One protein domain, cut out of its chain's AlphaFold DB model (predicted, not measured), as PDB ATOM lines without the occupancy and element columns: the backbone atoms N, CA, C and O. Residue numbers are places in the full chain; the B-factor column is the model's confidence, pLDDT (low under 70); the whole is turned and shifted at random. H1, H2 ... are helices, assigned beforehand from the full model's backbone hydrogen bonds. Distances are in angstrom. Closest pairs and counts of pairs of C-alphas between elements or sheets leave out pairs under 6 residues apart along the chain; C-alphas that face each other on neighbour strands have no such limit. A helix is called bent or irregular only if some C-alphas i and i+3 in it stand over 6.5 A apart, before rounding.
ATOM      1  N   CYS A  35     -15.252  66.783 236.628       90.44
ATOM      2  CA  CYS A  35     -16.538  67.449 236.427       90.44
ATOM      3  C   CYS A  35     -16.491  68.522 235.330       90.44
ATOM      4  O   CYS A  35     -17.532  69.081 234.986       90.44
ATOM      5  N   SER A  36     -15.322  68.783 234.733       89.00
ATOM      6  CA  SER A  36     -15.146  69.843 233.735       89.00
ATOM      7  C   SER A  36     -16.090  69.742 232.526       89.00
ATOM      8  O   SER A  36     -16.571  70.791 232.087       89.00
ATOM      9  N   PRO A  37     -16.459  68.551 231.997       89.56
ATOM     10  CA  PRO A  37     -17.444  68.473 230.919       89.56
ATOM     11  C   PRO A  37     -18.841  68.904 231.385       89.56
ATOM     12  O   PRO A  37     -19.525  69.644 230.678       89.56
ATOM     13  N   VAL A  38     -19.250  68.493 232.588       91.31
ATOM     14  CA  VAL A  38     -20.560  68.828 233.174       91.31
ATOM     15  C   VAL A  38     -20.638  70.319 233.497       91.31
ATOM     16  O   VAL A  38     -21.609  70.980 233.136       91.31
ATOM     17  N   GLU A  39     -19.592  70.875 234.106       92.50
ATOM     18  CA  GLU A  39     -19.478  72.306 234.401       92.50
ATOM     19  C   GLU A  39     -19.528  73.145 233.125       92.50
ATOM     20  O   GLU A  39     -20.249  74.143 233.066       92.50
ATOM     21  N   LYS A  40     -18.825  72.713 232.071       91.38
ATOM     22  CA  LYS A  40     -18.858  73.368 230.763       91.38
ATOM     23  C   LYS A  40     -20.254  73.328 230.150       91.38
ATOM     24  O   LYS A  40     -20.707  74.349 229.642       91.38
ATOM     25  N   MET A  41     -20.948  72.191 230.211       89.88
ATOM     26  CA  MET A  41     -22.312  72.069 229.685       89.88
ATOM     27  C   MET A  41     -23.303  72.934 230.464       89.88
ATOM     28  O   MET A  41     -24.108  73.631 229.849       89.88
ATOM     29  N   ASN A  42     -23.197  72.975 231.793       89.75
ATOM     30  CA  ASN A  42     -24.003  73.864 232.625       89.75
ATOM     31  C   ASN A  42     -23.724  75.342 232.297       89.75
ATOM     32  O   ASN A  42     -24.647  76.117 232.056       89.75
ATOM     33  N   HIS A  43     -22.449  75.728 232.197       85.44
ATOM     34  CA  HIS A  43     -22.063  77.080 231.801       85.44
ATOM     35  C   HIS A  43     -22.617  77.441 230.421       85.44
ATOM     36  O   HIS A  43     -23.221  78.495 230.260       85.44
ATOM     37  N   MET A  44     -22.488  76.545 229.438       84.94
ATOM     38  CA  MET A  44     -23.049  76.736 228.103       84.94
ATOM     39  C   MET A  44     -24.571  76.864 228.121       84.94
ATOM     40  O   MET A  44     -25.103  77.710 227.409       84.94
ATOM     41  N   GLN A  45     -25.278  76.066 228.920       83.38
ATOM     42  CA  GLN A  45     -26.731  76.153 229.057       83.38
ATOM     43  C   GLN A  45     -27.154  77.506 229.631       83.38
ATOM     44  O   GLN A  45     -28.020  78.165 229.059       83.38
ATOM     45  N   VAL A  46     -26.512  77.944 230.717       78.06
ATOM     46  CA  VAL A  46     -26.742  79.261 231.327       78.06
ATOM     47  C   VAL A  46     -26.443  80.364 230.307       78.06
ATOM     48  O   VAL A  46     -27.285  81.219 230.053       78.06
ATOM     49  N   CYS A  47     -25.295  80.306 229.636       75.88
ATOM     50  CA  CYS A  47     -24.910  81.250 228.590       75.88
ATOM     51  C   CYS A  47     -25.885  81.282 227.410       75.88
ATOM     52  O   CYS A  47     -26.178  82.355 226.896       75.88
ATOM     53  N   LEU A  48     -26.400  80.139 226.959       74.62
ATOM     54  CA  LEU A  48     -27.376  80.078 225.870       74.62
ATOM     55  C   LEU A  48     -28.715  80.670 226.293       74.62
ATOM     56  O   LEU A  48     -29.272  81.486 225.560       74.62
ATOM     57  N   TYR A  49     -29.208  80.281 227.469       70.38
ATOM     58  CA  TYR A  49     -30.483  80.752 227.996       70.38
ATOM     59  C   TYR A  49     -30.466  82.266 228.206       70.38
ATOM     60  O   TYR A  49     -31.354  82.970 227.737       70.38
ATOM     61  N   PHE A  50     -29.395  82.778 228.810       68.69
ATOM     62  CA  PHE A  50     -29.223  84.207 229.038       68.69
ATOM     63  C   PHE A  50     -28.532  84.927 227.873       68.69
ATOM     64  O   PHE A  50     -28.182  86.085 228.024       68.69
ATOM     65  N   GLN A  51     -28.301  84.304 226.712       67.38
ATOM     66  CA  GLN A  51     -27.597  84.910 225.563       67.38
ATOM     67  C   GLN A  51     -26.238  85.575 225.896       67.38
ATOM     68  O   GLN A  51     -25.864  86.582 225.296       67.38
ATOM     69  N   ASN A  52     -25.475  85.019 226.838       61.34
ATOM     70  CA  ASN A  52     -24.257  85.608 227.415       61.34
ATOM     71  C   ASN A  52     -24.476  86.960 228.111       61.34
ATOM     72  O   ASN A  52     -23.528  87.722 228.307       61.34
ATOM     73  N   THR A  53     -25.712  87.277 228.474       57.97
ATOM     74  CA  THR A  53     -26.015  88.402 229.345       57.97
ATOM     75  C   THR A  53     -25.759  87.991 230.803       57.97
ATOM     76  O   THR A  53     -25.812  86.811 231.154       57.97
ATOM     77  N   LEU A  54     -25.364  88.947 231.648       56.62
ATOM     78  CA  LEU A  54     -25.123  88.692 233.074       56.62
ATOM     79  C   LEU A  54     -26.434  88.269 233.766       56.62
ATOM     80  O   LEU A  54     -27.511  88.412 233.204       56.62
ATOM     81  N   LYS A  55     -26.376  87.788 235.012       53.34
ATOM     82  CA  LYS A  55     -27.582  87.492 235.817       53.34
ATOM     83  C   LYS A  55     -28.563  88.687 235.896       53.34
ATOM     84  O   LYS A  55     -29.762  88.473 236.032       53.34
ATOM     85  N   ASP A  56     -28.051  89.906 235.700       56.00
ATOM     86  CA  ASP A  56     -28.792  91.179 235.601       56.00
ATOM     87  C   ASP A  56     -28.832  91.740 234.161       56.00
ATOM     88  O   ASP A  56     -28.923  92.944 233.931       56.00
ATOM     89  N   GLY A  57     -28.674  90.853 233.184       55.53
ATOM     90  CA  GLY A  57     -28.261  91.071 231.805       55.53
ATOM     91  C   GLY A  57     -29.265  91.748 230.879       55.53
ATOM     92  O   GLY A  57     -29.530  91.253 229.790       55.53
ATOM     93  N   GLY A  58     -29.818  92.880 231.294       57.12
ATOM     94  CA  GLY A  58     -30.370  93.843 230.350       57.12
ATOM     95  C   GLY A  58     -29.240  94.525 229.581       57.12
ATOM     96  O   GLY A  58     -28.115  94.680 230.077       57.12
ATOM     97  N   ASN A  59     -29.518  94.971 228.360       62.09
ATOM     98  CA  ASN A  59     -28.668  95.973 227.726       62.09
ATOM     99  C   ASN A  59     -28.545  97.169 228.691       62.09
ATOM    100  O   ASN A  59     -29.554  97.706 229.112       62.09
ATOM    101  N   LYS A  60     -27.336  97.632 229.041       62.09
ATOM    102  CA  LYS A  60     -27.172  98.774 229.973       62.09
ATOM    103  C   LYS A  60     -27.896 100.048 229.509       62.09
ATOM    104  O   LYS A  60     -28.245 100.886 230.330       62.09
ATOM    105  N   ASN A  61     -28.115 100.181 228.201       65.62
ATOM    106  CA  ASN A  61     -28.849 101.290 227.587       65.62
ATOM    107  C   ASN A  61     -30.370 101.052 227.559       65.62
ATOM    108  O   ASN A  61     -31.137 101.949 227.219       65.62
ATOM    109  N   SER A  62     -30.803  99.834 227.866       63.81
ATOM    110  CA  SER A  62     -32.186  99.408 228.007       63.81
ATOM    111  C   SER A  62     -32.525  99.384 229.492       63.81
ATOM    112  O   SER A  62     -31.910  98.678 230.281       63.81
ATOM    113  N   LEU A  63     -33.546 100.130 229.898       67.62
ATOM    114  CA  LEU A  63     -34.066 100.060 231.269       67.62
ATOM    115  C   LEU A  63     -34.900  98.781 231.511       67.62
ATOM    116  O   LEU A  63     -35.643  98.707 232.487       67.62
ATOM    117  N   LYS A  64     -34.839  97.789 230.610       69.50
ATOM    118  CA  LYS A  64     -35.603  96.541 230.702       69.50
ATOM    119  C   LYS A  64     -34.748  95.434 231.310       69.50
ATOM    120  O   LYS A  64     -33.573  95.285 230.993       69.50
ATOM    121  N   SER A  65     -35.369  94.611 232.154       72.31
ATOM    122  CA  SER A  65     -34.753  93.366 232.627       72.31
ATOM    123  C   SER A  65     -34.474  92.412 231.460       72.31
ATOM    124  O   SER A  65     -35.267  92.372 230.514       72.31
ATOM    125  N   ALA A  66     -33.446  91.566 231.587       70.88
ATOM    126  CA  ALA A  66     -33.126  90.509 230.621       70.88
ATOM    127  C   ALA A  66     -34.351  89.651 230.241       70.88
ATOM    128  O   ALA A  66     -34.557  89.326 229.076       70.88
ATOM    129  N   ILE A  67     -35.216  89.351 231.220       75.12
ATOM    130  CA  ILE A  67     -36.433  88.548 231.028       75.12
ATOM    131  C   ILE A  67     -37.400  89.226 230.049       75.12
ATOM    132  O   ILE A  67     -37.917  88.578 229.142       75.12
ATOM    133  N   LEU A  68     -37.629  90.534 230.197       78.50
ATOM    134  CA  LEU A  68     -38.500  91.288 229.289       78.50
ATOM    135  C   LEU A  68     -37.917  91.358 227.874       78.50
ATOM    136  O   LEU A  68     -38.665  91.247 226.907       78.50
ATOM    137  N   GLU A  69     -36.596  91.493 227.738       77.12
ATOM    138  CA  GLU A  69     -35.934  91.466 226.428       77.12
ATOM    139  C   GLU A  69     -36.080  90.097 225.744       77.12
ATOM    140  O   GLU A  69     -36.378  90.034 224.549       77.12
ATOM    141  N   MET A  70     -35.945  89.004 226.503       77.25
ATOM    142  CA  MET A  70     -36.173  87.640 226.012       77.25
ATOM    143  C   MET A  70     -37.627  87.430 225.573       77.25
ATOM    144  O   MET A  70     -37.859  86.976 224.451       77.25
ATOM    145  N   LEU A  71     -38.599  87.813 226.408       82.44
ATOM    146  CA  LEU A  71     -40.027  87.694 226.096       82.44
ATOM    147  C   LEU A  71     -40.409  88.512 224.855       82.44
ATOM    148  O   LEU A  71     -41.144  88.027 223.996       82.44
ATOM    149  N   GLU A  72     -39.896  89.737 224.717       82.75
ATOM    150  CA  GLU A  72     -40.129  90.560 223.526       82.75
ATOM    151  C   GLU A  72     -39.527  89.936 222.267       82.75
ATOM    152  O   GLU A  72     -40.159  89.964 221.206       82.75
ATOM    153  N   TYR A  73     -38.322  89.367 222.367       81.50
ATOM    154  CA  TYR A  73     -37.693  88.670 221.252       81.50
ATOM    155  C   TYR A  73     -38.528  87.458 220.821       81.50
ATOM    156  O   TYR A  73     -38.879  87.359 219.646       81.50
ATOM    157  N   GLU A  74     -38.911  86.577 221.747       84.62
ATOM    158  CA  GLU A  74     -39.744  85.404 221.446       84.62
ATOM    159  C   GLU A  74     -41.101  85.795 220.852       84.62
ATOM    160  O   GLU A  74     -41.516  85.240 219.831       84.62
ATOM    161  N   ASN A  75     -41.758  86.814 221.412       88.50
ATOM    162  CA  ASN A  75     -43.045  87.295 220.913       88.50
ATOM    163  C   ASN A  75     -42.937  87.850 219.480       88.50
ATOM    164  O   ASN A  75     -43.783  87.571 218.629       88.50
ATOM    165  N   ARG A  76     -41.853  88.571 219.156       85.31
ATOM    166  CA  ARG A  76     -41.588  89.021 217.775       85.31
ATOM    167  C   ARG A  76     -41.361  87.846 216.827       85.31
ATOM    168  O   ARG A  76     -41.890  87.863 215.718       85.31
ATOM    169  N   GLN A  77     -40.615  86.822 217.247       84.12
ATOM    170  CA  GLN A  77     -40.411  85.615 216.437       84.12
ATOM    171  C   GLN A  77     -41.747  84.930 216.111       84.12
ATOM    172  O   GLN A  77     -41.975  84.564 214.955       84.12
ATOM    173  N   LEU A  78     -42.641  84.806 217.099       87.81
ATOM    174  CA  LEU A  78     -43.987  84.254 216.920       87.81
ATOM    175  C   LEU A  78     -44.839  85.110 215.979       87.81
ATOM    176  O   LEU A  78     -45.493  84.568 215.091       87.81
ATOM    177  N   TYR A  79     -44.787  86.436 216.117       89.12
ATOM    178  CA  TYR A  79     -45.491  87.356 215.225       89.12
ATOM    179  C   TYR A  79     -45.065  87.174 213.762       89.12
ATOM    180  O   TYR A  79     -45.929  87.025 212.895       89.12
ATOM    181  N   PHE A  80     -43.756  87.135 213.477       86.94
ATOM    182  CA  PHE A  80     -43.255  86.921 212.113       86.94
ATOM    183  C   PHE A  80     -43.684  85.560 211.556       86.94
ATOM    184  O   PHE A  80     -44.101  85.473 210.400       86.94
ATOM    185  N   ALA A  81     -43.634  84.510 212.383       86.31
ATOM    186  CA  ALA A  81     -44.057  83.169 211.993       86.31
ATOM    187  C   ALA A  81     -45.564  83.093 211.690       86.31
ATOM    188  O   ALA A  81     -45.959  82.520 210.678       86.31
ATOM    189  N   SER A  82     -46.399  83.701 212.537       89.94
ATOM    190  CA  SER A  82     -47.860  83.686 212.405       89.94
ATOM    191  C   SER A  82     -48.347  84.520 211.217       89.94
ATOM    192  O   SER A  82     -49.175  84.059 210.435       89.94
ATOM    193  N   ASN A  83     -47.779  85.713 211.024       89.88
ATOM    194  CA  ASN A  83     -48.201  86.642 209.973       89.88
ATOM    195  C   ASN A  83     -47.500  86.402 208.623       89.88
ATOM    196  O   ASN A  83     -47.738  87.144 207.673       89.88
ATOM    197  N   LYS A  84     -46.631  85.381 208.519       84.62
ATOM    198  CA  LYS A  84     -45.826  85.060 207.322       84.62
ATOM    199  C   LYS A  84     -45.013  86.253 206.793       84.62
ATOM    200  O   LYS A  84     -44.755  86.360 205.595       84.62
ATOM    201  N   VAL A  85     -44.602  87.148 207.688       85.00
ATOM    202  CA  VAL A  85     -43.801  88.330 207.349       85.00
ATOM    203  C   VAL A  85     -42.318  87.946 207.420       85.00
ATOM    204  O   VAL A  85     -41.931  87.223 208.346       85.00
ATOM    205  N   PRO A  86     -41.463  88.397 206.480       79.62
ATOM    206  CA  PRO A  86     -40.037  88.107 206.530       79.62
ATOM    207  C   PRO A  86     -39.428  88.558 207.858       79.62
ATOM    208  O   PRO A  86     -39.645  89.678 208.318       79.62
ATOM    209  N   ASN A  87     -38.667  87.666 208.486       78.88
ATOM    210  CA  ASN A  87     -38.025  87.951 209.756       78.88
ATOM    211  C   ASN A  87     -36.669  88.629 209.524       78.88
ATOM    212  O   ASN A  87     -35.745  88.014 208.992       78.88
ATOM    213  N   PHE A  88     -36.552  89.882 209.960       75.12
ATOM    214  CA  PHE A  88     -35.331  90.682 209.851       75.12
ATOM    215  C   PHE A  88     -34.470  90.654 211.124       75.12
ATOM    216  O   PHE A  88     -33.429  91.310 211.183       75.12
ATOM    217  N   LEU A  89     -34.883  89.917 212.160       72.19
ATOM    218  CA  LEU A  89     -34.117  89.796 213.393       72.19
ATOM    219  C   LEU A  89     -32.863  88.952 213.160       72.19
ATOM    220  O   LEU A  89     -32.892  87.864 212.574       72.19
ATOM    221  N   LYS A  90     -31.732  89.460 213.657       67.50
ATOM    222  CA  LYS A  90     -30.457  88.751 213.621       67.50
ATOM    223  C   LYS A  90     -30.595  87.482 214.457       67.50
ATOM    224  O   LYS A  90     -30.790  87.554 215.667       67.50
TER     225      LYS A  90
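This is residues 35 to 90 of the 98 residues of an uncharacterized protein of Rhizophagus irregularis (strain DAOM 181602 / DAOM 197198 / MUCL 43194) (UniProt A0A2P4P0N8). Two helices, H2 and H1, make the two arms of a wide, open V, with a long looping link, residues 50 to 65, at its point. The outermost residues of both arms stick out, 35 to 42 at one tip and 81 to 86 at the other, and after H2 the backbone turns back in a tail that ends at residue 90. The printed part has 56 residues, with two named helices in the order H1, H2 and no named strand; its class is all helix. The whole is loose, with a radius of gyration of the C-alphas of 14.5 A, and only just elongated, with spans of 45 by 26 by 15 A.

The longest helix by residues is H2, residues 66 to 83. H1, residues 36 to 49, is apart from it: no C-alpha of the one is within 8 A of the other. In both helices every O i to N i+4 pair is within hydrogen-bond range, and neither helix is bent.

H2 has 18 residues and measures 25.9 A from its first to its last C-alpha, from Ala 66 at (-33.126, 90.509, 230.621) to Asn 83 at (-48.201, 86.642, 209.973). H1 has 14 residues and measures 19.7 A, beginning with C-alpha 36 at (-15.146, 69.843, 233.735).

The two C-alphas farthest apart are those of Cys 35 and Asn 83, at 45.5 A. The printed part has no cut, and the link from H1 to H2, with 16 residues, is long. Without the stretches that stand free, the body of 42 residues spans 29 by 25 by 15 A. The mean pLDDT of the printed part is 77.0; it is under 70 in residues 50 to 64 and in residue 90.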